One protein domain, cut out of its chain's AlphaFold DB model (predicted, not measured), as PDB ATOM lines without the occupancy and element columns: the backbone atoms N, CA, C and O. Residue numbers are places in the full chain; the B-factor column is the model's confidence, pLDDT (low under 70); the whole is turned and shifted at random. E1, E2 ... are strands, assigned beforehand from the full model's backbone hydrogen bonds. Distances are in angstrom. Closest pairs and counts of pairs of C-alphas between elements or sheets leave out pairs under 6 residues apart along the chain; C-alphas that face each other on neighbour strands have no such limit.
ATOM      1  N   ARG A 177     -19.133  -5.277  27.183       96.94
ATOM      2  CA  ARG A 177     -19.067  -3.838  27.506       96.94
ATOM      3  C   ARG A 177     -19.532  -3.487  28.924       96.94
ATOM      4  O   ARG A 177     -19.222  -2.397  29.406       96.94
ATOM      5  N   ASN A 178     -20.312  -4.360  29.559       97.06
ATOM      6  CA  ASN A 178     -20.815  -4.194  30.921       97.06
ATOM      7  C   ASN A 178     -19.835  -4.731  31.969       97.06
ATOM      8  O   ASN A 178     -20.100  -4.597  33.159       97.06
ATOM      9  N   LEU A 179     -18.713  -5.311  31.543       96.69
ATOM     10  CA  LEU A 179     -17.657  -5.789  32.421       96.69
ATOM     11  C   LEU A 179     -16.498  -4.799  32.460       96.69
ATOM     12  O   LEU A 179     -16.249  -4.053  31.511       96.69
ATOM     13  N   MET A 180     -15.780  -4.798  33.575       95.38
ATOM     14  CA  MET A 180     -14.495  -4.127  33.701       95.38
ATOM     15  C   MET A 180     -13.401  -5.128  34.038       95.38
ATOM     16  O   MET A 180     -13.650  -6.125  34.717       95.38
ATOM     17  N   ILE A 181     -12.184  -4.794  33.620       94.56
ATOM     18  CA  ILE A 181     -10.954  -5.475  34.006       94.56
ATOM     19  C   ILE A 181     -10.147  -4.456  34.825       94.56
ATOM     20  O   ILE A 181      -9.575  -3.532  34.244       94.56
ATOM     21  N   PRO A 182     -10.159  -4.530  36.167       91.38
ATOM     22  CA  PRO A 182      -9.278  -3.722  37.000       91.38
ATOM     23  C   PRO A 182      -7.796  -4.013  36.694       91.38
ATOM     24  O   PRO A 182      -7.489  -5.059  36.114       91.38
ATOM     25  N   PRO A 183      -6.867  -3.127  37.101       91.25
ATOM     26  CA  PRO A 183      -5.437  -3.395  36.990       91.25
ATOM     27  C   PRO A 183      -5.061  -4.730  37.637       91.25
ATOM     28  O   PRO A 183      -5.577  -5.074  38.699       91.25
ATOM     29  N   SER A 184      -4.150  -5.464  36.999       89.81
ATOM     30  CA  SER A 184      -3.671  -6.739  37.527       89.81
ATOM     31  C   SER A 184      -2.901  -6.563  38.829       89.81
ATOM     32  O   SER A 184      -2.144  -5.603  38.981       89.81
ATOM     33  N   GLU A 185      -2.973  -7.566  39.691       89.81
ATOM     34  CA  GLU A 185      -2.208  -7.623  40.934       89.81
ATOM     35  C   GLU A 185      -1.146  -8.718  40.836       89.81
ATOM     36  O   GLU A 185      -1.459  -9.844  40.450       89.81
ATOM     37  N   LYS A 186       0.110  -8.414  41.196       91.69
ATOM     38  CA  LYS A 186       1.135  -9.452  41.374       91.69
ATOM     39  C   LYS A 186       0.821 -10.212  42.660       91.69
ATOM     40  O   LYS A 186       0.962  -9.655  43.746       91.69
ATOM     41  N   THR A 187       0.387 -11.461  42.539       89.38
ATOM     42  CA  THR A 187      -0.116 -12.252  43.673       89.38
ATOM     43  C   THR A 187       0.881 -13.278  44.184       89.38
ATOM     44  O   THR A 187       0.821 -13.646  45.356       89.38
ATOM     45  N   ASN A 188       1.813 -13.731  43.343       92.12
ATOM     46  CA  ASN A 188       2.840 -14.686  43.739       92.12
ATOM     47  C   ASN A 188       4.100 -14.560  42.867       92.12
ATOM     48  O   ASN A 188       4.079 -13.958  41.790       92.12
ATOM     49  N   SER A 189       5.209 -15.116  43.340       94.88
ATOM     50  CA  SER A 189       6.453 -15.250  42.580       94.88
ATOM     51  C   SER A 189       7.374 -16.261  43.238       94.88
ATOM     52  O   SER A 189       7.306 -16.468  44.450       94.88
ATOM     53  N   GLY A 190       8.301 -16.812  42.470       95.88
ATOM     54  CA  GLY A 190       9.292 -17.723  43.008       95.88
ATOM     55  C   GLY A 190      10.360 -18.085  41.996       95.88
ATOM     56  O   GLY A 190      10.629 -17.345  41.051       95.88
ATOM     57  N   ILE A 191      10.963 -19.244  42.234       96.81
ATOM     58  CA  ILE A 191      12.012 -19.824  41.407       96.81
ATOM     59  C   ILE A 191      11.510 -21.162  40.861       96.81
ATOM     60  O   ILE A 191      10.771 -21.866  41.553       96.81
ATOM     61  N   TYR A 192      11.890 -21.492  39.631       95.81
ATOM     62  CA  TYR A 192      11.718 -22.812  39.043       95.81
ATOM     63  C   TYR A 192      13.068 -23.354  38.553       95.81
ATOM     64  O   TYR A 192      13.984 -22.587  38.231       95.81
ATOM     65  N   ASP A 193      13.183 -24.679  38.541       96.81
ATOM     66  CA  ASP A 193      14.431 -25.382  38.262       96.81
ATOM     67  C   ASP A 193      14.538 -25.765  36.786       96.81
ATOM     68  O   ASP A 193      13.586 -26.256  36.172       96.81
ATOM     69  N   VAL A 194      15.735 -25.587  36.233       97.56
ATOM     70  CA  VAL A 194      16.092 -25.987  34.873       97.56
ATOM     71  C   VAL A 194      17.305 -26.893  34.940       97.56
ATOM     72  O   VAL A 194      18.340 -26.528  35.489       97.56
ATOM     73  N   THR A 195      17.187 -28.094  34.381       98.19
ATOM     74  CA  THR A 195      18.327 -29.006  34.263       98.19
ATOM     75  C   THR A 195      19.136 -28.633  33.031       98.19
ATOM     76  O   THR A 195      18.595 -28.594  31.925       98.19
ATOM     77  N   VAL A 196      20.433 -28.411  33.215       97.69
ATOM     78  CA  VAL A 196      21.382 -28.145  32.133       97.69
ATOM     79  C   VAL A 196      22.340 -29.320  32.026       97.69
ATOM     80  O   VAL A 196      22.928 -29.752  33.015       97.69
ATOM     81  N   ILE A 197      22.465 -29.866  30.819       97.56
ATOM     82  CA  ILE A 197      23.347 -30.989  30.507       97.56
ATOM     83  C   ILE A 197      24.352 -30.522  29.461       97.56
ATOM     84  O   ILE A 197      23.962 -30.195  28.338       97.56
ATOM     85  N   THR A 198      25.638 -30.542  29.803       95.88
ATOM     86  CA  THR A 198      26.728 -30.273  28.859       95.88
ATOM     87  C   THR A 198      27.306 -31.598  28.368       95.88
ATOM     88  O   THR A 198      27.671 -32.469  29.164       95.88
ATOM     89  N   LYS A 199      27.401 -31.760  27.046       95.00
ATOM     90  CA  LYS A 199      27.999 -32.937  26.403       95.00
ATOM     91  C   LYS A 199      29.173 -32.550  25.520       95.00
ATOM     92  O   LYS A 199      29.029 -31.618  24.737       95.00
ATOM     93  N   GLU A 200      30.254 -33.321  25.572       93.38
ATOM     94  CA  GLU A 200      31.384 -33.263  24.637       93.38
ATOM     95  C   GLU A 200      31.477 -34.607  23.896       93.38
ATOM     96  O   GLU A 200      31.478 -35.661  24.532       93.38
ATOM     97  N   TYR A 201      31.488 -34.603  22.556       88.75
ATOM     98  CA  TYR A 201      31.433 -35.832  21.734       88.75
ATOM     99  C   TYR A 201      30.327 -36.817  22.176       88.75
ATOM    100  O   TYR A 201      30.572 -38.008  22.372       88.75
ATOM    101  N   ASP A 202      29.116 -36.298  22.408       85.25
ATOM    102  CA  ASP A 202      27.941 -37.026  22.924       85.25
ATOM    103  C   ASP A 202      28.085 -37.645  24.330       85.25
ATOM    104  O   ASP A 202      27.139 -38.251  24.841       85.25
ATOM    105  N   THR A 203      29.213 -37.424  25.005       92.19
ATOM    106  CA  THR A 203      29.439 -37.840  26.392       92.19
ATOM    107  C   THR A 203      29.016 -36.720  27.334       92.19
ATOM    108  O   THR A 203      29.492 -35.596  27.209       92.19
ATOM    109  N   GLU A 204      28.110 -37.004  28.274       95.81
ATOM    110  CA  GLU A 204      27.746 -36.069  29.347       95.81
ATOM    111  C   GLU A 204      28.959 -35.822  30.248       95.81
ATOM    112  O   GLU A 204      29.474 -36.752  30.868       95.81
ATOM    113  N   ILE A 205      29.420 -34.572  30.287       96.38
ATOM    114  CA  ILE A 205      30.560 -34.147  31.109       96.38
ATOM    115  C   ILE A 205      30.113 -33.365  32.345       96.38
ATOM    116  O   ILE A 205      30.817 -33.351  33.350       96.38
ATOM    117  N   GLU A 206      28.937 -32.740  32.286       96.62
ATOM    118  CA  GLU A 206      28.388 -31.936  33.372       96.62
ATOM    119  C   GLU A 206      26.859 -31.977  33.346       96.62
ATOM    120  O   GLU A 206      26.233 -31.915  32.282       96.62
ATOM    121  N   ARG A 207      26.271 -32.057  34.540       97.69
ATOM    122  CA  ARG A 207      24.841 -31.885  34.784       97.69
ATOM    123  C   ARG A 207      24.658 -31.076  36.054       97.69
ATOM    124  O   ARG A 207      25.115 -31.488  37.121       97.69
ATOM    125  N   HIS A 208      23.930 -29.977  35.951       97.38
ATOM    126  CA  HIS A 208      23.578 -29.142  37.092       97.38
ATOM    127  C   HIS A 208      22.174 -28.565  36.940       97.38
ATOM    128  O   HIS A 208      21.538 -28.677  35.890       97.38
ATOM    129  N   THR A 209      21.692 -27.972  38.026       97.88
ATOM    130  CA  THR A 209      20.417 -27.261  38.065       97.88
ATOM    131  C   THR A 209      20.687 -25.767  38.088       97.88
ATOM    132  O   THR A 209      21.493 -25.286  38.885       97.88
ATOM    133  N   GLU A 210      19.998 -25.040  37.222       97.69
ATOM    134  CA  GLU A 210      19.932 -23.586  37.225       97.69
ATOM    135  C   GLU A 210      18.549 -23.126  37.692       97.69
ATOM    136  O   GLU A 210      17.555 -23.843  37.564       97.69
ATOM    137  N   HIS A 211      18.499 -21.923  38.254       97.31
ATOM    138  CA  HIS A 211      17.336 -21.388  38.950       97.31
ATOM    139  C   HIS A 211      16.848 -20.122  38.251       97.31
ATOM    140  O   HIS A 211      17.593 -19.146  38.138       97.31
ATOM    141  N   TYR A 212      15.591 -20.127  37.819       97.25
ATOM    142  CA  TYR A 212      14.995 -19.045  37.038       97.25
ATOM    143  C   TYR A 212      13.741 -18.502  37.708       97.25
ATOM    144  O   TYR A 212      13.029 -19.226  38.400       97.25
ATOM    145  N   ASN A 213      13.464 -17.213  37.522       97.75
ATOM    146  CA  ASN A 213      12.328 -16.578  38.181       97.75
ATOM    147  C   ASN A 213      11.006 -16.906  37.484       97.75
ATOM    148  O   ASN A 213      10.937 -17.011  36.257       97.75
ATOM    149  N   TRP A 214       9.937 -16.957  38.268       97.06
ATOM    150  CA  TRP A 214       8.570 -16.918  37.767       97.06
ATOM    151  C   TRP A 214       7.723 -15.927  38.568       97.06
ATOM    152  O   TRP A 214       7.997 -15.632  39.734       97.06
ATOM    153  N   GLU A 215       6.676 -15.404  37.935       95.81
ATOM    154  CA  GLU A 215       5.737 -14.462  38.546       95.81
ATOM    155  C   GLU A 215       4.292 -14.803  38.186       95.81
ATOM    156  O   GLU A 215       4.015 -15.311  37.100       95.81
ATOM    157  N   GLN A 216       3.363 -14.472  39.081       93.44
ATOM    158  CA  GLN A 216       1.926 -14.596  38.872       93.44
ATOM    159  C   GLN A 216       1.247 -13.233  38.992       93.44
ATOM    160  O   GLN A 216       1.452 -12.503  39.965       93.44
ATOM    161  N   TYR A 217       0.379 -12.942  38.027       92.81
ATOM    162  CA  TYR A 217      -0.507 -11.785  38.017       92.81
ATOM    163  C   TYR A 217      -1.955 -12.247  37.907       92.81
ATOM    164  O   TYR A 217      -2.260 -13.048  37.027       92.81
ATOM    165  N   ASN A 218      -2.847 -11.722  38.743       91.00
ATOM    166  CA  ASN A 218      -4.272 -12.037  38.680       91.00
ATOM    167  C   ASN A 218      -5.094 -10.835  38.199       91.00
ATOM    168  O   ASN A 218      -4.803  -9.689  38.546       91.00
ATOM    169  N   TYR A 219      -6.126 -11.120  37.405       91.56
ATOM    170  CA  TYR A 219      -7.125 -10.173  36.920       91.56
ATOM    171  C   TYR A 219      -8.502 -10.615  37.414       91.56
ATOM    172  O   TYR A 219      -8.839 -11.796  37.333       91.56
ATOM    173  N   TYR A 220      -9.307  -9.656  37.872       91.69
ATOM    174  CA  TYR A 220     -10.629  -9.907  38.451       91.69
ATOM    175  C   TYR A 220     -11.705  -9.203  37.638       91.69
ATOM    176  O   TYR A 220     -12.063  -8.050  37.898       91.69
ATOM    177  N   VAL A 221     -12.202  -9.887  36.615       93.75
ATOM    178  CA  VAL A 221     -13.240  -9.351  35.741       93.75
ATOM    179  C   VAL A 221     -14.567  -9.346  36.494       93.75
ATOM    180  O   VAL A 221     -14.988 -10.358  37.056       93.75
ATOM    181  N   ARG A 222     -15.242  -8.197  36.510       93.31
ATOM    182  CA  ARG A 222     -16.500  -8.020  37.250       93.31
ATOM    183  C   ARG A 222     -17.484  -7.103  36.528       93.31
ATOM    184  O   ARG A 222     -17.041  -6.244  35.755       93.31
ATOM    185  N   PRO A 223     -18.798  -7.240  36.787       95.19
ATOM    186  CA  PRO A 223     -19.793  -6.284  36.319       95.19
ATOM    187  C   PRO A 223     -19.469  -4.852  36.746       95.19
ATOM    188  O   PRO A 223     -18.973  -4.599  37.848       95.19
ATOM    189  N   LYS A 224     -19.740  -3.893  35.863       94.62
ATOM    190  CA  LYS A 224     -19.556  -2.474  36.158       94.62
ATOM    191  C   LYS A 224     -20.604  -1.966  37.161       94.62
ATOM    192  O   LYS A 224     -21.744  -2.425  37.125       94.62
ATOM    193  N   PRO A 225     -20.259  -0.995  38.030       91.12
ATOM    194  CA  PRO A 225     -21.206  -0.382  38.958       91.12
ATOM    195  C   PRO A 225     -22.450   0.217  38.296       91.12
ATOM    196  O   PRO A 225     -23.509   0.205  38.906       91.12
ATOM    197  N   ASP A 226     -22.339   0.714  37.061       88.81
ATOM    198  CA  ASP A 226     -23.455   1.296  36.302       88.81
ATOM    199  C   ASP A 226     -24.465   0.251  35.797       88.81
ATOM    200  O   ASP A 226     -25.532   0.619  35.325       88.81
ATOM    201  N   VAL A 227     -24.156  -1.041  35.909       89.62
ATOM    202  CA  VAL A 227     -25.099  -2.146  35.678       89.62
ATOM    203  C   VAL A 227     -25.359  -2.964  36.944       89.62
ATOM    204  O   VAL A 227     -25.770  -4.117  36.867       89.62
ATOM    205  N   GLY A 228     -25.088  -2.386  38.113       87.81
ATOM    206  CA  GLY A 228     -25.346  -2.961  39.433       87.81
ATOM    207  C   GLY A 228     -24.079  -3.339  40.190       87.81
ATOM    208  O   GLY A 228     -24.067  -3.319  41.422       87.81
ATOM    209  N   GLY A 229     -22.991  -3.645  39.474       91.00
ATOM    210  CA  GLY A 229     -21.744  -4.116  40.081       91.00
ATOM    211  C   GLY A 229     -21.939  -5.372  40.934       91.00
ATOM    212  O   GLY A 229     -21.262  -5.523  41.950       91.00
ATOM    213  N   PHE A 230     -22.913  -6.212  40.572       93.56
ATOM    214  CA  PHE A 230     -23.301  -7.381  41.353       93.56
ATOM    215  C   PHE A 230     -22.227  -8.459  41.328       93.56
ATOM    216  O   PHE A 230     -21.453  -8.581  40.375       93.56
ATOM    217  N   LYS A 231     -22.190  -9.239  42.407       93.62
ATOM    218  CA  LYS A 231     -21.232 -10.327  42.564       93.62
ATOM    219  C   LYS A 231     -21.520 -11.432  41.559       93.62
ATOM    220  O   LYS A 231     -22.673 -11.814  41.368       93.62
ATOM    221  N   VAL A 232     -20.472 -11.974  40.949       92.75
ATOM    222  CA  VAL A 232     -20.570 -13.179  40.119       92.75
ATOM    223  C   VAL A 232     -20.721 -14.396  41.024       92.75
ATOM    224  O   VAL A 232     -19.900 -14.610  41.904       92.75
ATOM    225  N   LYS A 233     -21.755 -15.205  40.805       91.56
ATOM    226  CA  LYS A 233     -22.044 -16.402  41.601       91.56
ATOM    227  C   LYS A 233     -21.498 -17.677  40.960       91.56
ATOM    228  O   LYS A 233     -20.897 -18.505  41.642       91.56
ATOM    229  N   SER A 234     -21.678 -17.831  39.652       90.75
ATOM    230  CA  SER A 234     -21.168 -18.981  38.898       90.75
ATOM    231  C   SER A 234     -20.656 -18.564  37.526       90.75
ATOM    232  O   SER A 234     -21.104 -17.562  36.966       90.75
ATOM    233  N   VAL A 235     -19.704 -19.334  36.996       91.00
ATOM    234  CA  VAL A 235     -19.108 -19.130  35.672       91.00
ATOM    235  C   VAL A 235     -19.023 -20.475  34.959       91.00
ATOM    236  O   VAL A 235     -18.499 -21.440  35.507       91.00
ATOM    237  N   GLU A 236     -19.520 -20.516  33.733       90.94
ATOM    238  CA  GLU A 236     -19.348 -21.601  32.773       90.94
ATOM    239  C   GLU A 236     -18.225 -21.211  31.807       90.94
ATOM    240  O   GLU A 236     -18.215 -20.085  31.306       90.94
ATOM    241  N   ILE A 237     -17.283 -22.119  31.550       89.38
ATOM    242  CA  ILE A 237     -16.093 -21.883  30.720       89.38
ATOM    243  C   ILE A 237     -16.066 -22.901  29.574       89.38
ATOM    244  O   ILE A 237     -16.431 -24.057  29.771       89.38
ATOM    245  N   ALA A 238     -15.634 -22.462  28.391       89.94
ATOM    246  CA  ALA A 238     -15.453 -23.289  27.202       89.94
ATOM    247  C   ALA A 238     -14.330 -22.748  26.295       89.94
ATOM    248  O   ALA A 238     -13.851 -21.626  26.467       89.94
ATOM    249  N   ASP A 239     -13.973 -23.532  25.283       88.25
ATOM    250  CA  ASP A 239     -12.949 -23.306  24.265       88.25
ATOM    251  C   ASP A 239     -11.545 -23.042  24.840       88.25
ATOM    252  O   ASP A 239     -10.831 -22.132  24.404       88.25
ATOM    253  N   THR A 240     -11.141 -23.839  25.835       85.69
ATOM    254  CA  THR A 240      -9.792 -23.794  26.433       85.69
ATOM    255  C   THR A 240      -8.940 -24.985  25.993       85.69
ATOM    256  O   THR A 240      -9.454 -25.933  25.405       85.69
ATOM    257  N   TYR A 241      -7.614 -24.943  26.203       78.62
ATOM    258  CA  TYR A 241      -6.718 -26.032  25.768       78.62
ATOM    259  C   TYR A 241      -7.073 -27.377  26.410       78.62
ATOM    260  O   TYR A 241      -6.851 -28.418  25.799       78.62
ATOM    261  N   ASN A 242      -7.677 -27.352  27.599       71.94
ATOM    262  CA  ASN A 242      -7.902 -28.547  28.405       71.94
ATOM    263  C   ASN A 242      -9.358 -29.036  28.335       71.94
ATOM    264  O   ASN A 242      -9.723 -29.979  29.028       71.94
ATOM    265  N   ASP A 243     -10.197 -28.453  27.469       69.31
ATOM    266  CA  ASP A 243     -11.593 -28.887  27.298       69.31
ATOM    267  C   ASP A 243     -11.708 -30.336  26.789       69.31
ATOM    268  O   ASP A 243     -12.718 -31.002  27.013       69.31
ATOM    269  N   THR A 244     -10.679 -30.840  26.100       59.66
ATOM    270  CA  THR A 244     -10.635 -32.201  25.542       59.66
ATOM    271  C   THR A 244      -9.785 -33.181  26.352       59.66
ATOM    272  O   THR A 244      -9.831 -34.382  26.081       59.66
ATOM    273  N   GLU A 245      -9.023 -32.708  27.342       57.41
ATOM    274  CA  GLU A 245      -8.053 -33.511  28.094       57.41
ATOM    275  C   GLU A 245      -8.382 -33.500  29.592       57.41
ATOM    276  O   GLU A 245      -7.896 -32.680  30.360       57.41
ATOM    277  N   VAL A 246      -9.213 -34.457  30.020       51.34
ATOM    278  CA  VAL A 246      -9.696 -34.582  31.413       51.34
ATOM    279  C   VAL A 246      -8.573 -34.936  32.411       51.34
ATOM    280  O   VAL A 246      -8.757 -34.791  33.615       51.34
ATOM    281  N   ASN A 247      -7.417 -35.418  31.937       47.88
ATOM    282  CA  ASN A 247      -6.446 -36.128  32.778       47.88
ATOM    283  C   ASN A 247      -5.066 -35.474  32.935       47.88
ATOM    284  O   ASN A 247      -4.304 -35.969  33.762       47.88
ATOM    285  N   ASP A 248      -4.741 -34.395  32.221       47.12
ATOM    286  CA  ASP A 248      -3.464 -33.694  32.406       47.12
ATOM    287  C   ASP A 248      -3.732 -32.257  32.840       47.12
ATOM    288  O   ASP A 248      -4.067 -31.380  32.051       47.12
ATOM    289  N   ASN A 249      -3.605 -32.056  34.148       49.91
ATOM    290  CA  ASN A 249      -3.709 -30.785  34.835       49.91
ATOM    291  C   ASN A 249      -5.001 -30.007  34.555       49.91
ATOM    292  O   ASN A 249      -5.131 -29.225  33.621       49.91
ATOM    293  N   ASP A 250      -5.934 -30.169  35.477       52.62
ATOM    294  CA  ASP A 250      -7.049 -29.287  35.776       52.62
ATOM    295  C   ASP A 250      -6.636 -27.790  35.651       52.62
ATOM    296  O   ASP A 250      -6.281 -27.176  36.642       52.62
ATOM    297  N   TYR A 251      -6.623 -27.149  34.486       65.62
ATOM    298  CA  TYR A 251      -6.516 -25.693  34.332       65.62
ATOM    299  C   TYR A 251      -7.065 -25.278  32.970       65.62
ATOM    300  O   TYR A 251      -6.780 -25.903  31.962       65.62
ATOM    301  N   HIS A 252      -7.838 -24.197  32.892       72.94
ATOM    302  CA  HIS A 252      -8.366 -23.725  31.607       72.94
ATOM    303  C   HIS A 252      -7.360 -22.783  30.945       72.94
ATOM    304  O   HIS A 252      -7.552 -21.565  30.882       72.94
ATOM    305  N   GLY A 253      -6.226 -23.352  30.528       81.12
ATOM    306  CA  GLY A 253      -5.180 -22.628  29.814       81.12
ATOM    307  C   GLY A 253      -5.684 -22.176  28.447       81.12
ATOM    308  O   GLY A 253      -6.375 -22.924  27.759       81.12
ATOM    309  N   PHE A 254      -5.356 -20.953  28.035       82.06
ATOM    310  CA  PHE A 254      -5.806 -20.443  26.733       82.06
ATOM    311  C   PHE A 254      -4.782 -19.593  25.980       82.06
ATOM    312  O   PHE A 254      -4.995 -19.251  24.820       82.06
ATOM    313  N   THR A 255      -3.658 -19.255  26.609       79.75
ATOM    314  CA  THR A 255      -2.568 -18.504  25.970       79.75
ATOM    315  C   THR A 255      -1.235 -19.170  26.245       79.75
ATOM    316  O   THR A 255      -0.991 -19.608  27.369       79.75
ATOM    317  N   HIS A 256      -0.382 -19.195  25.222       85.19
ATOM    318  CA  HIS A 256       1.022 -19.570  25.328       85.19
ATOM    319  C   HIS A 256       1.847 -18.689  24.392       85.19
ATOM    320  O   HIS A 256       1.963 -18.966  23.198       85.19
ATOM    321  N   ARG A 257       2.383 -17.596  24.936       85.50
ATOM    322  CA  ARG A 257       3.155 -16.615  24.170       85.50
ATOM    323  C   ARG A 257       4.521 -16.387  24.776       85.50
ATOM    324  O   ARG A 257       4.703 -16.510  25.983       85.50
ATOM    325  N   THR A 258       5.450 -15.995  23.931       85.44
ATOM    326  CA  THR A 258       6.796 -15.612  24.297       85.44
ATOM    327  C   THR A 258       7.007 -14.136  24.004       85.44
ATOM    328  O   THR A 258       6.606 -13.635  22.960       85.44
ATOM    329  N   GLU A 259       7.616 -13.421  24.945       83.75
ATOM    330  CA  GLU A 259       8.067 -12.045  24.735       83.75
ATOM    331  C   GLU A 259       9.446 -11.885  25.348       83.75
ATOM    332  O   GLU A 259       9.677 -12.270  26.499       83.75
ATOM    333  N   SER A 260      10.374 -11.279  24.599       83.56
ATOM    334  CA  SER A 260      11.755 -11.108  25.064       83.56
ATOM    335  C   SER A 260      12.333 -12.432  25.590       83.56
ATOM    336  O   SER A 260      13.010 -12.465  26.613       83.56
ATOM    337  N   GLN A 261      12.012 -13.528  24.891       88.19
ATOM    338  CA  GLN A 261      12.350 -14.919  25.213       88.19
ATOM    339  C   GLN A 261      11.615 -15.550  26.400       88.19
ATOM    340  O   GLN A 261      11.730 -16.758  26.572       88.19
ATOM    341  N   ASN A 262      10.862 -14.802  27.205       93.94
ATOM    342  CA  ASN A 262      10.186 -15.322  28.395       93.94
ATOM    343  C   ASN A 262       8.807 -15.881  28.061       93.94
ATOM    344  O   ASN A 262       8.147 -15.384  27.155       93.94
ATOM    345  N   LEU A 263       8.361 -16.881  28.815       94.00
ATOM    346  CA  LEU A 263       7.075 -17.532  28.597       94.00
ATOM    347  C   LEU A 263       5.962 -16.855  29.396       94.00
ATOM    348  O   LEU A 263       6.098 -16.627  30.597       94.00
ATOM    349  N   HIS A 264       4.838 -16.617  28.730       94.19
ATOM    350  CA  HIS A 264       3.601 -16.099  29.289       94.19
ATOM    351  C   HIS A 264       2.460 -17.093  29.060       94.19
ATOM    352  O   HIS A 264       2.116 -17.417  27.919       94.19
ATOM    353  N   LEU A 265       1.852 -17.545  30.155       92.56
ATOM    354  CA  LEU A 265       0.700 -18.447  30.152       92.56
ATOM    355  C   LEU A 265      -0.500 -17.743  30.779       92.56
ATOM    356  O   LEU A 265      -0.344 -17.108  31.820       92.56
ATOM    357  N   CYS A 266      -1.690 -17.880  30.193       92.00
ATOM    358  CA  CYS A 266      -2.931 -17.372  30.789       92.00
ATOM    359  C   CYS A 266      -3.927 -18.501  31.032       92.00
ATOM    360  O   CYS A 266      -4.107 -19.375  30.178       92.00
ATOM    361  N   PHE A 267      -4.608 -18.418  32.171       89.88
ATOM    362  CA  PHE A 267      -5.586 -19.386  32.650       89.88
ATOM    363  C   PHE A 267      -6.852 -18.663  33.094       89.88
ATOM    364  O   PHE A 267      -6.770 -17.623  33.751       89.88
ATOM    365  N   LEU A 268      -8.010 -19.211  32.734       88.81
ATOM    366  CA  LEU A 268      -9.316 -18.729  33.171       88.81
ATOM    367  C   LEU A 268      -9.835 -19.625  34.302       88.81
ATOM    368  O   LEU A 268      -9.706 -20.844  34.245       88.81
ATOM    369  N   TRP A 269     -10.420 -19.041  35.338       84.69
ATOM    370  CA  TRP A 269     -10.915 -19.784  36.494       84.69
ATOM    371  C   TRP A 269     -12.400 -19.519  36.718       84.69
ATOM    372  O   TRP A 269     -12.888 -18.406  36.503       84.69
ATOM    373  N   GLY A 270     -13.109 -20.557  37.168       74.94
ATOM    374  CA  GLY A 270     -14.467 -20.428  37.690       74.94
ATOM    375  C   GLY A 270     -14.496 -19.737  39.060       74.94
ATOM    376  O   GLY A 270     -13.502 -19.169  39.512       74.94
ATOM    377  N   THR A 271     -15.635 -19.808  39.751       70.69
ATOM    378  CA  THR A 271     -15.815 -19.200  41.087       70.69
ATOM    379  C   THR A 271     -15.355 -20.094  42.243       70.69
ATOM    380  O   THR A 271     -15.441 -19.698  43.405       70.69
ATOM    381  N   GLU A 272     -14.860 -21.300  41.957       66.38
ATOM    382  CA  GLU A 272     -14.419 -22.245  42.981       66.38
ATOM    383  C   GLU A 272     -13.084 -21.837  43.607       66.38
ATOM    384  O   GLU A 272     -12.061 -21.711  42.932       66.38
ATOM    385  N   LYS A 273     -13.075 -21.690  44.936       65.75
ATOM    386  CA  LYS A 273     -11.860 -21.396  45.694       65.75
ATOM    387  C   LYS A 273     -11.001 -22.646  45.850       65.75
ATOM    388  O   LYS A 273     -11.259 -23.482  46.712       65.75
ATOM    389  N   ILE A 274      -9.923 -22.709  45.077       67.50
ATOM    390  CA  ILE A 274      -8.887 -23.734  45.209       67.50
ATOM    391  C   ILE A 274      -7.624 -23.060  45.748       67.50
ATOM    392  O   ILE A 274      -6.977 -22.272  45.058       67.50
ATOM    393  N   GLU A 275      -7.281 -23.340  47.008       67.81
ATOM    394  CA  GLU A 275      -6.194 -22.631  47.703       67.81
ATOM    395  C   GLU A 275      -4.842 -22.788  47.004       67.81
ATOM    396  O   GLU A 275      -4.050 -21.847  46.997       67.81
ATOM    397  N   LYS A 276      -4.595 -23.947  46.391       76.12
ATOM    398  CA  LYS A 276      -3.349 -24.290  45.705       76.12
ATOM    399  C   LYS A 276      -3.660 -25.149  44.491       76.12
ATOM    400  O   LYS A 276      -4.270 -26.207  44.630       76.12
ATOM    401  N   ARG A 277      -3.245 -24.698  43.311       80.56
ATOM    402  CA  ARG A 277      -3.409 -25.443  42.057       80.56
ATOM    403  C   ARG A 277      -2.095 -25.427  41.302       80.56
ATOM    404  O   ARG A 277      -1.433 -24.395  41.260       80.56
ATOM    405  N   LYS A 278      -1.706 -26.556  40.718       86.06
ATOM    406  CA  LYS A 278      -0.585 -26.571  39.780       86.06
ATOM    407  C   LYS A 278      -1.052 -25.998  38.452       86.06
ATOM    408  O   LYS A 278      -2.096 -26.402  37.950       86.06
ATOM    409  N   ALA A 279      -0.301 -25.051  37.913       87.06
ATOM    410  CA  ALA A 279      -0.563 -24.467  36.610       87.06
ATOM    411  C   ALA A 279       0.754 -24.243  35.877       87.06
ATOM    412  O   ALA A 279       1.766 -23.880  36.485       87.06
ATOM    413  N   GLY A 280       0.742 -24.479  34.571       87.62
ATOM    414  CA  GLY A 280       1.965 -24.469  33.799       87.62
ATOM    415  C   GLY A 280       1.802 -24.984  32.385       87.62
ATOM    416  O   GLY A 280       0.723 -24.905  31.801       87.62
ATOM    417  N   ASN A 281       2.898 -25.507  31.850       86.50
ATOM    418  CA  ASN A 281       2.909 -26.257  30.605       86.50
ATOM    419  C   ASN A 281       3.801 -27.503  30.734       86.50
ATOM    420  O   ASN A 281       4.550 -27.652  31.702       86.50
ATOM    421  N   GLN A 282       3.717 -28.390  29.745       87.38
ATOM    422  CA  GLN A 282       4.511 -29.606  29.648       87.38
ATOM    423  C   GLN A 282       6.020 -29.319  29.645       87.38
ATOM    424  O   GLN A 282       6.486 -28.252  29.236       87.38
ATOM    425  N   THR A 283       6.788 -30.315  30.090       91.56
ATOM    426  CA  THR A 283       8.252 -30.289  30.061       91.56
ATOM    427  C   THR A 283       8.763 -30.061  28.648       91.56
ATOM    428  O   THR A 283       8.331 -30.716  27.700       91.56
ATOM    429  N   ARG A 284       9.756 -29.186  28.530       92.62
ATOM    430  CA  ARG A 284      10.446 -28.909  27.283       92.62
ATOM    431  C   ARG A 284      11.926 -29.213  27.389       92.62
ATOM    432  O   ARG A 284      12.563 -28.905  28.391       92.62
ATOM    433  N   GLU A 285      12.465 -29.753  26.305       95.75
ATOM    434  CA  GLU A 285      13.889 -29.963  26.100       95.75
ATOM    435  C   GLU A 285      14.344 -29.201  24.852       95.75
ATOM    436  O   GLU A 285      13.707 -29.286  23.801       95.75
ATOM    437  N   LYS A 286      15.456 -28.466  24.947       95.31
ATOM    438  CA  LYS A 286      16.084 -27.837  23.781       95.31
ATOM    439  C   LYS A 286      17.600 -27.961  23.831       95.31
ATOM    440  O   LYS A 286      18.237 -27.614  24.825       95.31
ATOM    441  N   LYS A 287      18.170 -28.448  22.727       94.69
ATOM    442  CA  LYS A 287      19.611 -28.604  22.523       94.69
ATOM    443  C   LYS A 287      20.166 -27.414  21.743       94.69
ATOM    444  O   LYS A 287      19.645 -27.063  20.687       94.69
ATOM    445  N   TYR A 288      21.265 -26.861  22.234       92.25
ATOM    446  CA  TYR A 288      22.060 -25.828  21.589       92.25
ATOM    447  C   TYR A 288      23.445 -26.395  21.291       92.25
ATOM    448  O   TYR A 288      24.137 -26.893  22.179       92.25
ATOM    449  N   SER A 289      23.850 -26.331  20.028       88.88
ATOM    450  CA  SER A 289      25.181 -26.729  19.571       88.88
ATOM    451  C   SER A 289      25.841 -25.547  18.882       88.88
ATOM    452  O   SER A 289      25.220 -24.918  18.020       88.88
ATOM    453  N   ARG A 290      27.095 -25.254  19.226       81.62
ATOM    454  CA  ARG A 290      27.886 -24.254  18.505       81.62
ATOM    455  C   ARG A 290      28.631 -24.952  17.364       81.62
ATOM    456  O   ARG A 290      29.311 -25.930  17.637       81.62
ATOM    457  N   PRO A 291      28.543 -24.473  16.109       78.12
ATOM    458  CA  PRO A 291      29.203 -25.124  14.972       78.12
ATOM    459  C   PRO A 291      30.719 -25.296  15.141       78.12
ATOM    460  O   PRO A 291      31.288 -26.253  14.627       78.12
ATOM    461  N   ASP A 292      31.354 -24.379  15.876       82.50
ATOM    462  CA  ASP A 292      32.809 -24.324  16.046       82.50
ATOM    463  C   ASP A 292      33.321 -25.081  17.286       82.50
ATOM    464  O   ASP A 292      34.528 -25.110  17.528       82.50
ATOM    465  N   PHE A 293      32.432 -25.685  18.084       78.56
ATOM    466  CA  PHE A 293      32.794 -26.391  19.312       78.56
ATOM    467  C   PHE A 293      32.226 -27.813  19.323       78.56
ATOM    468  O   PHE A 293      31.139 -28.080  18.819       78.56
ATOM    469  N   TYR A 294      32.968 -28.741  19.931       85.88
ATOM    470  CA  TYR A 294      32.520 -30.126  20.134       85.88
ATOM    471  C   TYR A 294      31.559 -30.273  21.323       85.88
ATOM    472  O   TYR A 294      31.156 -31.396  21.643       85.88
ATOM    473  N   ASP A 295      31.206 -29.159  21.975       88.56
ATOM    474  CA  ASP A 295      30.272 -29.123  23.087       88.56
ATOM    475  C   ASP A 295      28.837 -28.804  22.636       88.56
ATOM    476  O   ASP A 295      28.558 -28.095  21.665       88.56
ATOM    477  N   SER A 296      27.880 -29.383  23.348       93.25
ATOM    478  CA  SER A 296      26.472 -29.023  23.226       93.25
ATOM    479  C   SER A 296      25.848 -28.915  24.603       93.25
ATOM    480  O   SER A 296      26.200 -29.672  25.509       93.25
ATOM    481  N   LYS A 297      24.914 -27.977  24.745       95.62
ATOM    482  CA  LYS A 297      24.134 -27.785  25.963       95.62
ATOM    483  C   LYS A 297      22.685 -28.142  25.702       95.62
ATOM    484  O   LYS A 297      22.080 -27.629  24.764       95.62
ATOM    485  N   THR A 298      22.126 -29.000  26.537       97.00
ATOM    486  CA  THR A 298      20.699 -29.307  26.547       97.00
ATOM    487  C   THR A 298      20.080 -28.701  27.794       97.00
ATOM    488  O   THR A 298      20.531 -28.987  28.901       97.00
ATOM    489  N   TYR A 299      19.039 -27.896  27.609       97.31
ATOM    490  CA  TYR A 299      18.226 -27.341  28.688       97.31
ATOM    491  C   TYR A 299      16.923 -28.132  28.765       97.31
ATOM    492  O   TYR A 299      16.292 -28.373  27.735       97.31
ATOM    493  N   ILE A 300      16.531 -28.535  29.972       97.31
ATOM    494  CA  ILE A 300      15.281 -29.247  30.252       97.31
ATOM    495  C   ILE A 300      14.546 -28.489  31.354       97.31
ATOM    496  O   ILE A 300      15.072 -28.343  32.458       97.31
ATOM    497  N   ALA A 301      13.341 -28.012  31.057       95.69
ATOM    498  CA  ALA A 301      12.556 -27.187  31.966       95.69
ATOM    499  C   ALA A 301      11.078 -27.577  31.942       95.69
ATOM    500  O   ALA A 301      10.509 -27.808  30.875       95.69
ATOM    501  N   THR A 302      10.442 -27.572  33.109       93.88
ATOM    502  CA  THR A 302       8.990 -27.736  33.254       93.88
ATOM    503  C   THR A 302       8.434 -26.448  33.860       93.88
ATOM    504  O   THR A 302       8.644 -26.215  35.051       93.88
ATOM    505  N   PRO A 303       7.768 -25.578  33.078       90.44
ATOM    506  CA  PRO A 303       7.227 -24.320  33.581       90.44
ATOM    507  C   PRO A 303       5.899 -24.580  34.308       90.44
ATOM    508  O   PRO A 303       4.843 -24.146  33.859       90.44
ATOM    509  N   GLU A 304       5.941 -25.338  35.405       91.62
ATOM    510  CA  GLU A 304       4.791 -25.694  36.243       91.62
ATOM    511  C   GLU A 304       5.055 -25.277  37.686       91.62
ATOM    512  O   GLU A 304       6.069 -25.645  38.280       91.62
ATOM    513  N   VAL A 305       4.128 -24.515  38.262       90.50
ATOM    514  CA  VAL A 305       4.222 -24.035  39.644       90.50
ATOM    515  C   VAL A 305       2.892 -24.172  40.366       90.50
ATOM    516  O   VAL A 305       1.824 -24.201  39.756       90.50
ATOM    517  N   GLU A 306       2.956 -24.245  41.692       89.31
ATOM    518  CA  GLU A 306       1.775 -24.118  42.537       89.31
ATOM    519  C   GLU A 306       1.392 -22.639  42.650       89.31
ATOM    520  O   GLU A 306       2.154 -21.812  43.158       89.31
ATOM    521  N   ILE A 307       0.201 -22.309  42.164       84.50
ATOM    522  CA  ILE A 307      -0.326 -20.952  42.134       84.50
ATOM    523  C   ILE A 307      -1.479 -20.815  43.117       84.50
ATOM    524  O   ILE A 307      -2.228 -21.761  43.390       84.50
ATOM    525  N   LEU A 308      -1.642 -19.598  43.623       76.94
ATOM    526  CA  LEU A 308      -2.825 -19.230  44.380       76.94
ATOM    527  C   LEU A 308      -3.865 -18.794  43.355       76.94
ATOM    528  O   LEU A 308      -3.749 -17.707  42.790       76.94
ATOM    529  N   THR A 309      -4.879 -19.618  43.093       70.00
ATOM    530  CA  THR A 309      -5.906 -19.239  42.103       70.00
ATOM    531  C   THR A 309      -6.731 -18.028  42.546       70.00
ATOM    532  O   THR A 309      -7.483 -17.512  41.731       70.00
ATOM    533  N   THR A 310      -6.568 -17.589  43.814       60.41
ATOM    534  CA  THR A 310      -7.264 -16.500  44.534       60.41
ATOM    535  C   THR A 310      -8.560 -16.045  43.870       60.41
ATOM    536  O   THR A 310      -8.708 -14.843  43.640       60.41
ATOM    537  N   PRO A 311      -9.501 -16.943  43.526       60.34
ATOM    538  CA  PRO A 311     -10.680 -16.479  42.852       60.34
ATOM    539  C   PRO A 311     -11.464 -15.742  43.920       60.34
ATOM    540  O   PRO A 311     -11.796 -16.303  44.969       60.34
ATOM    541  N   ASN A 312     -11.679 -14.446  43.714       65.25
ATOM    542  CA  ASN A 312     -12.664 -13.777  44.534       65.25
ATOM    543  C   ASN A 312     -13.996 -14.427  44.157       65.25
ATOM    544  O   ASN A 312     -14.347 -14.444  42.975       65.25
ATOM    545  N   ASN A 313     -14.711 -14.973  45.145       69.62
ATOM    546  CA  ASN A 313     -15.984 -15.689  44.963       69.62
ATOM    547  C   ASN A 313     -17.105 -14.810  44.360       69.62
ATOM    548  O   ASN A 313     -18.260 -15.217  44.349       69.62
ATOM    549  N   ASP A 314     -16.783 -13.586  43.945       86.00
ATOM    550  CA  ASP A 314     -17.654 -12.592  43.343       86.00
ATOM    551  C   ASP A 314     -17.158 -12.067  41.980       86.00
ATOM    552  O   ASP A 314     -17.748 -11.127  41.442       86.00
ATOM    553  N   THR A 315     -16.111 -12.659  41.389       89.88
ATOM    554  CA  THR A 315     -15.538 -12.226  40.099       89.88
ATOM    555  C   THR A 315     -15.168 -13.395  39.188       89.88
ATOM    556  O   THR A 315     -14.961 -14.518  39.643       89.88
ATOM    557  N   ILE A 316     -15.018 -13.117  37.892       91.06
ATOM    558  CA  ILE A 316     -14.362 -14.030  36.952       91.06
ATOM    559  C   ILE A 316     -12.853 -13.800  37.061       91.06
ATOM    560  O   ILE A 316     -12.371 -12.686  36.841       91.06
ATOM    561  N   SER A 317     -12.105 -14.843  37.410       89.62
ATOM    562  CA  SER A 317     -10.682 -14.720  37.737       89.62
ATOM    563  C   SER A 317      -9.803 -15.249  36.613       89.62
ATOM    564  O   SER A 317     -10.049 -16.322  36.070       89.62
ATOM    565  N   ILE A 318      -8.757 -14.504  36.270       90.75
ATOM    566  CA  ILE A 318      -7.763 -14.890  35.263       90.75
ATOM    567  C   ILE A 318      -6.388 -14.807  35.910       90.75
ATOM    568  O   ILE A 318      -6.056 -13.787  36.512       90.75
ATOM    569  N   SER A 319      -5.572 -15.847  35.760       91.06
ATOM    570  CA  SER A 319      -4.164 -15.814  36.166       91.06
ATOM    571  C   SER A 319      -3.269 -15.786  34.945       91.06
ATOM    572  O   SER A 319      -3.433 -16.585  34.025       91.06
ATOM    573  N   ARG A 320      -2.277 -14.901  34.970       92.94
ATOM    574  CA  ARG A 320      -1.160 -14.878  34.036       92.94
ATOM    575  C   ARG A 320       0.102 -15.306  34.766       92.94
ATOM    576  O   ARG A 320       0.474 -14.679  35.758       92.94
ATOM    577  N   LEU A 321       0.774 -16.323  34.245       94.12
ATOM    578  CA  LEU A 321       2.096 -16.738  34.691       94.12
ATOM    579  C   LEU A 321       3.158 -16.230  33.734       94.12
ATOM    580  O   LEU A 321       2.969 -16.220  32.521       94.12
ATOM    581  N   TYR A 322       4.269 -15.811  34.316       95.44
ATOM    582  CA  TYR A 322       5.498 -15.444  33.641       95.44
ATOM    583  C   TYR A 322       6.593 -16.407  34.086       95.44
ATOM    584  O   TYR A 322       6.770 -16.593  35.289       95.44
ATOM    585  N   PHE A 323       7.349 -16.958  33.141       96.44
ATOM    586  CA  PHE A 323       8.545 -17.751  33.407       96.44
ATOM    587  C   PHE A 323       9.726 -17.162  32.645       96.44
ATOM    588  O   PHE A 323       9.707 -17.068  31.414       96.44
ATOM    589  N   GLN A 324      10.767 -16.791  33.386       97.25
ATOM    590  CA  GLN A 324      12.017 -16.313  32.812       97.25
ATOM    591  C   GLN A 324      12.624 -17.390  31.911       97.25
ATOM    592  O   GLN A 324      12.693 -18.545  32.315       97.25
ATOM    593  N   SER A 325      13.082 -17.035  30.714       96.31
ATOM    594  CA  SER A 325      13.725 -17.991  29.806       96.31
ATOM    595  C   SER A 325      15.074 -18.481  30.330       96.31
ATOM    596  O   SER A 325      15.856 -17.643  30.790       96.31
ATOM    597  N   PRO A 326      15.392 -19.783  30.204       95.38
ATOM    598  CA  PRO A 326      16.732 -20.266  30.493       95.38
ATOM    599  C   PRO A 326      17.750 -19.960  29.393       95.38
ATOM    600  O   PRO A 326      18.937 -19.846  29.668       95.38
ATOM    601  N   GLU A 327      17.308 -19.821  28.142       94.00
ATOM    602  CA  GLU A 327      18.191 -19.574  27.001       94.00
ATOM    603  C   GLU A 327      17.409 -18.926  25.851       94.00
ATOM    604  O   GLU A 327      16.183 -19.048  25.769       94.00
ATOM    605  N   GLU A 328      18.102 -18.252  24.933       91.25
ATOM    606  CA  GLU A 328      17.458 -17.600  23.793       91.25
ATOM    607  C   GLU A 328      16.662 -18.586  22.912       91.25
ATOM    608  O   GLU A 328      17.158 -19.600  22.415       91.25
ATOM    609  N   GLY A 329      15.386 -18.276  22.691       90.50
ATOM    610  CA  GLY A 329      14.452 -19.082  21.917       90.50
ATOM    611  C   GLY A 329      14.043 -20.373  22.619       90.50
ATOM    612  O   GLY A 329      13.548 -21.279  21.946       90.50
ATOM    613  N   PHE A 330      14.307 -20.525  23.922       94.50
ATOM    614  CA  PHE A 330      13.975 -21.757  24.634       94.50
ATOM    615  C   PHE A 330      12.478 -22.050  24.624       94.50
ATOM    616  O   PHE A 330      12.102 -23.206  24.473       94.50
ATOM    617  N   TRP A 331      11.638 -21.025  24.739       92.94
ATOM    618  CA  TRP A 331      10.189 -21.136  24.600       92.94
ATOM    619  C   TRP A 331       9.751 -20.883  23.141       92.94
ATOM    620  O   TRP A 331      10.485 -20.298  22.355       92.94
ATOM    621  N   GLU A 332       8.569 -21.366  22.752       86.31
ATOM    622  CA  GLU A 332       7.967 -21.222  21.411       86.31
ATOM    623  C   GLU A 332       6.543 -20.726  21.599       86.31
ATOM    624  O   GLU A 332       5.912 -21.035  22.606       86.31
ATOM    625  N   ASP A 333       6.021 -19.993  20.627       85.00
ATOM    626  CA  ASP A 333       4.620 -19.599  20.643       85.00
ATOM    627  C   ASP A 333       3.724 -20.762  20.219       85.00
ATOM    628  O   ASP A 333       4.026 -21.480  19.263       85.00
ATOM    629  N   PHE A 334       2.572 -20.892  20.879       81.62
ATOM    630  CA  PHE A 334       1.470 -21.702  20.366       81.62
ATOM    631  C   PHE A 334       0.292 -20.803  19.998       81.62
ATOM    632  O   PHE A 334       0.147 -19.681  20.488       81.62
ATOM    633  N   SER A 335      -0.562 -21.293  19.101       80.69
ATOM    634  CA  SER A 335      -1.775 -20.577  18.725       80.69
ATOM    635  C   SER A 335      -2.690 -20.438  19.933       80.69
ATOM    636  O   SER A 335      -3.140 -21.451  20.460       80.69
ATOM    637  N   ASN A 336      -3.001 -19.200  20.320       81.19
ATOM    638  CA  ASN A 336      -3.957 -18.930  21.387       81.19
ATOM    639  C   ASN A 336      -5.302 -19.602  21.115       81.19
ATOM    640  O   ASN A 336      -5.852 -19.486  20.014       81.19
ATOM    641  N   ASN A 337      -5.866 -20.188  22.162       84.81
ATOM    642  CA  ASN A 337      -7.288 -20.460  22.204       84.81
ATOM    643  C   ASN A 337      -8.067 -19.169  22.479       84.81
ATOM    644  O   ASN A 337      -7.528 -18.160  22.945       84.81
ATOM    645  N   LYS A 338      -9.355 -19.198  22.143       89.06
ATOM    646  CA  LYS A 338     -10.282 -18.075  22.315       89.06
ATOM    647  C   LYS A 338     -11.339 -18.497  23.320       89.06
ATOM    648  O   LYS A 338     -12.444 -18.854  22.903       89.06
ATOM    649  N   PRO A 339     -10.990 -18.523  24.616       92.44
ATOM    650  CA  PRO A 339     -11.865 -19.095  25.610       92.44
ATOM    651  C   PRO A 339     -13.112 -18.231  25.694       92.44
ATOM    652  O   PRO A 339     -13.079 -17.000  25.539       92.44
ATOM    653  N   LYS A 340     -14.223 -18.898  25.942       93.69
ATOM    654  CA  LYS A 340     -15.516 -18.272  26.109       93.69
ATOM    655  C   LYS A 340     -16.017 -18.569  27.505       93.69
ATOM    656  O   LYS A 340     -15.778 -19.645  28.043       93.69
ATOM    657  N   PHE A 341     -16.755 -17.632  28.069       93.88
ATOM    658  CA  PHE A 341     -17.426 -17.846  29.332       93.88
ATOM    659  C   PHE A 341     -18.817 -17.230  29.347       93.88
ATOM    660  O   PHE A 341     -19.121 -16.282  28.618       93.88
ATOM    661  N   LYS A 342     -19.650 -17.783  30.220       95.56
ATOM    662  CA  LYS A 342     -20.937 -17.232  30.623       95.56
ATOM    663  C   LYS A 342     -20.969 -17.193  32.142       95.56
ATOM    664  O   LYS A 342     -20.395 -18.066  32.780       95.56
ATOM    665  N   PHE A 343     -21.609 -16.200  32.738       94.94
ATOM    666  CA  PHE A 343     -21.736 -16.143  34.190       94.94
ATOM    667  C   PHE A 343     -23.156 -15.816  34.634       94.94
ATOM    668  O   PHE A 343     -23.959 -15.270  33.869       94.94
ATOM    669  N   ILE A 344     -23.440 -16.160  35.887       96.06
ATOM    670  CA  ILE A 344     -24.670 -15.817  36.596       96.06
ATOM    671  C   ILE A 344     -24.289 -14.972  37.813       96.06
ATOM    672  O   ILE A 344     -23.342 -15.312  38.523       96.06
ATOM    673  N   ASP A 345     -24.988 -13.862  38.042       95.94
ATOM    674  CA  ASP A 345     -24.782 -13.026  39.229       95.94
ATOM    675  C   ASP A 345     -25.512 -13.571  40.473       95.94
ATOM    676  O   ASP A 345     -26.255 -14.555  40.424       95.94
ATOM    677  N   GLU A 346     -25.297 -12.932  41.620       94.69
ATOM    678  CA  GLU A 346     -25.921 -13.309  42.893       94.69
ATOM    679  C   GLU A 346     -27.459 -13.249  42.888       94.69
ATOM    680  O   GLU A 346     -28.084 -13.905  43.716       94.69
ATOM    681  N   TYR A 347     -28.070 -12.538  41.936       96.19
ATOM    682  CA  TYR A 347     -29.520 -12.420  41.751       96.19
ATOM    683  C   TYR A 347     -30.072 -13.359  40.668       96.19
ATOM    684  O   TYR A 347     -31.276 -13.361  40.401       96.19
ATOM    685  N   GLY A 348     -29.214 -14.149  40.018       96.69
ATOM    686  CA  GLY A 348     -29.610 -15.076  38.964       96.69
ATOM    687  C   GLY A 348     -29.709 -14.459  37.566       96.69
ATOM    688  O   GLY A 348     -30.205 -15.121  36.651       96.69
ATOM    689  N   ASN A 349     -29.263 -13.212  37.379       97.50
ATOM    690  CA  ASN A 349     -29.146 -12.601  36.058       97.50
ATOM    691  C   ASN A 349     -27.940 -13.177  35.317       97.50
ATOM    692  O   ASN A 349     -26.953 -13.563  35.937       97.50
ATOM    693  N   GLN A 350     -28.004 -13.215  33.990       96.94
ATOM    694  CA  GLN A 350     -27.033 -13.949  33.181       96.94
ATOM    695  C   GLN A 350     -26.293 -13.041  32.208       96.94
ATOM    696  O   GLN A 350     -26.832 -12.051  31.712       96.94
ATOM    697  N   SER A 351     -25.058 -13.401  31.884       97.00
ATOM    698  CA  SER A 351     -24.360 -12.811  30.747       97.00
ATOM    699  C   SER A 351     -24.748 -13.468  29.426       97.00
ATOM    700  O   SER A 351     -25.232 -14.602  29.381       97.00
ATOM    701  N   ASN A 352     -24.457 -12.778  28.326       96.31
ATOM    702  CA  ASN A 352     -24.226 -13.444  27.053       96.31
ATOM    703  C   ASN A 352     -22.960 -14.303  27.121       96.31
ATOM    704  O   ASN A 352     -22.173 -14.215  28.070       96.31
ATOM    705  N   GLN A 353     -22.748 -15.118  26.091       96.44
ATOM    706  CA  GLN A 353     -21.456 -15.754  25.888       96.44
ATOM    707  C   GLN A 353     -20.424 -14.669  25.548       96.44
ATOM    708  O   GLN A 353     -20.591 -13.929  24.577       96.44
ATOM    709  N   ILE A 354     -19.366 -14.572  26.344       97.06
ATOM    710  CA  ILE A 354     -18.299 -13.579  26.199       97.06
ATOM    711  C   ILE A 354     -17.014 -14.319  25.856       97.06
ATOM    712  O   ILE A 354     -16.689 -15.311  26.499       97.06
ATOM    713  N   LYS A 355     -16.283 -13.851  24.845       95.62
ATOM    714  CA  LYS A 355     -14.959 -14.374  24.495       95.62
ATOM    715  C   LYS A 355     -13.851 -13.468  25.024       95.62
ATOM    716  O   LYS A 355     -14.019 -12.248  25.089       95.62
ATOM    717  N   ILE A 356     -12.717 -14.077  25.356       94.94
ATOM    718  CA  ILE A 356     -11.466 -13.375  25.656       94.94
ATOM    719  C   ILE A 356     -10.599 -13.390  24.399       94.94
ATOM    720  O   ILE A 356     -10.385 -14.440  23.794       94.94
ATOM    721  N   GLU A 357     -10.087 -12.225  24.016       92.56
ATOM    722  CA  GLU A 357      -9.148 -12.074  22.906       92.56
ATOM    723  C   GLU A 357      -7.877 -11.403  23.431       92.56
ATOM    724  O   GLU A 357      -7.921 -10.308  23.991       92.56
ATOM    725  N   MET A 358      -6.739 -12.077  23.269       90.12
ATOM    726  CA  MET A 358      -5.437 -11.514  23.629       90.12
ATOM    727  C   MET A 358      -5.015 -10.476  22.586       90.12
ATOM    728  O   MET A 358      -4.940 -10.806  21.399       90.12
ATOM    729  N   GLU A 359      -4.676  -9.265  23.022       87.88
ATOM    730  CA  GLU A 359      -4.044  -8.261  22.156       87.88
ATOM    731  C   GLU A 359      -2.557  -8.594  22.012       87.88
ATOM    732  O   GLU A 359      -2.044  -8.813  20.911       87.88
ATOM    733  N   ASP A 360      -1.887  -8.761  23.148       86.25
ATOM    734  CA  ASP A 360      -0.486  -9.147  23.245       86.25
ATOM    735  C   ASP A 360      -0.275 -10.207  24.349       86.25
ATOM    736  O   ASP A 360      -1.169 -10.990  24.665       86.25
ATOM    737  N   TYR A 361       0.942 -10.317  24.877       81.06
ATOM    738  CA  TYR A 361       1.300 -11.252  25.947       81.06
ATOM    739  C   TYR A 361       0.903 -10.745  27.350       81.06
ATOM    740  O   TYR A 361       0.929 -11.511  28.317       81.06
ATOM    741  N   GLN A 362       0.538  -9.465  27.485       82.69
ATOM    742  CA  GLN A 362       0.164  -8.829  28.749       82.69
ATOM    743  C   GLN A 362      -1.293  -8.395  28.839       82.69
ATOM    744  O   GLN A 362      -1.788  -8.266  29.957       82.69
ATOM    745  N   SER A 363      -1.953  -8.166  27.711       87.94
ATOM    746  CA  SER A 363      -3.249  -7.511  27.624       87.94
ATOM    747  C   SER A 363      -4.243  -8.318  26.796       87.94
ATOM    748  O   SER A 363      -3.899  -9.057  25.869       87.94
ATOM    749  N   PHE A 364      -5.508  -8.195  27.178       93.50
ATOM    750  CA  PHE A 364      -6.633  -8.837  26.524       93.50
ATOM    751  C   PHE A 364      -7.862  -7.944  26.629       93.50
ATOM    752  O   PHE A 364      -7.980  -7.127  27.545       93.50
ATOM    753  N   TYR A 365      -8.805  -8.155  25.720       94.81
ATOM    754  CA  TYR A 365     -10.121  -7.540  25.774       94.81
ATOM    755  C   TYR A 365     -11.224  -8.598  25.762       94.81
ATOM    756  O   TYR A 365     -11.005  -9.781  25.491       94.81
ATOM    757  N   LEU A 366     -12.428  -8.144  26.099       96.62
ATOM    758  CA  LEU A 366     -13.639  -8.954  26.120       96.62
ATOM    759  C   LEU A 366     -14.540  -8.528  24.969       96.62
ATOM    760  O   LEU A 366     -14.726  -7.333  24.726       96.62
ATOM    761  N   GLU A 367     -15.154  -9.494  24.301       97.00
ATOM    762  CA  GLU A 367     -16.127  -9.242  23.243       97.00
ATOM    763  C   GLU A 367     -17.300 -10.218  23.374       97.00
ATOM    764  O   GLU A 367     -17.121 -11.367  23.777       97.00
ATOM    765  N   ASP A 368     -18.506  -9.774  23.027       96.81
ATOM    766  CA  ASP A 368     -19.642 -10.686  22.921       96.81
ATOM    767  C   ASP A 368     -19.397 -11.682  21.785       96.81
ATOM    768  O   ASP A 368     -19.043 -11.305  20.663       96.81
ATOM    769  N   TRP A 369     -19.626 -12.962  22.056       93.00
ATOM    770  CA  TRP A 369     -19.578 -13.979  21.021       93.00
ATOM    771  C   TRP A 369     -20.784 -13.834  20.084       93.00
ATOM    772  O   TRP A 369     -21.936 -13.883  20.517       93.00
TER     773      TRP A 369
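Overview. This is residues 177 to 369 of the 371 residues of an uncharacterized protein of Xenorhabdus sp. KK7.4 (UniProt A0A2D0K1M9). This is a long rod built along one bent hairpin, E1 and E2, which belongs to a seven-stranded sheet curled like part of a barrel. In the middle of the rod, E10, E5 and E4 widen that sheet beyond E2, and the small pair E6 and E9 covers part of it; toward one end the strongly twisted sheet E3 E11 E12 E13 is partly face to face with it, and toward the other end E8 and E7 extend it beyond E1. The printed part has 193 residues, is all strand, and has thirteen named strands, E1 to E13 in chain order, with no named helix. The large sheet runs E4 E5 E10 E2 E1 E8 E7, and the three sheets are antiparallel throughout. The whole is only just compact, close to loose, with a radius of gyration of the C-alphas of 19.5 A, and spans 68 by 31 by 29 A.

Along the chain. Find C-alpha 185 at (-2.208, -7.623, 40.934); from there E1, residues 185 to 200, runs 45.3 A and bends by 56 degrees at residue 188. E2, 203 to 223, returns over 59.3 A, bending by 70 degrees at residue 206, to C-alpha 223 at (-19.793, -6.284, 36.319). Read on through E3, 232 to 238; E4, 252 to 259; E5, 262 to 269, 23.0 A; E6, 277 to 280; E7, 284 to 289; and E8, 295 to 301. E8 runs on into E9, 304 to 307, across a break of 2 residues. Then come E10, 316 to 323, 23.5 A; E11, 340 to 345; E12, 354 to 358; and E13, 364 to 368, ending at C-alpha 368 at (-19.642, -10.686, 22.921).

Arrangement. Start in the large sheet, where N 194 of E1 and O 210 of E2 are 2.9 A apart, within hydrogen-bond range. On one side of E2, look for N 217 and O 320 of E10, 2.9 A; beyond it, N 265 of E5 and O 321 are 2.9 A apart. The hairpin E4 and E5 has N 264 and O 257 at 2.8 A, and E4 is an edge strand. On the other side of the sheet's order from E2, N 197 of E1 and O 298 of E8, both inner strands, are 2.9 A apart, and at the other edge strand, E7, N 286 and O 299 of E8 are 2.9 A apart. The three sheets form a stack, face to face in turn: the parts of the large sheet and of E3 E11 E12 E13 that face each other are 10.0 A centre to centre, and those of the large sheet and E6 E9 7.7 A. E11, E12 and E13 are a meander, each the antiparallel neighbour of the one before; N 341 and O 354 are 2.8 A apart.

Size, cuts and confidence. The C-alphas farthest apart, Asp 292 and Tyr 347, are 68.5 A from each other. The printed part has no cut. The long links are E3 to E4 and E10 to E11. Look for pLDDT under 70 at residues 243 to 251, 272 to 275 and 310 to 313.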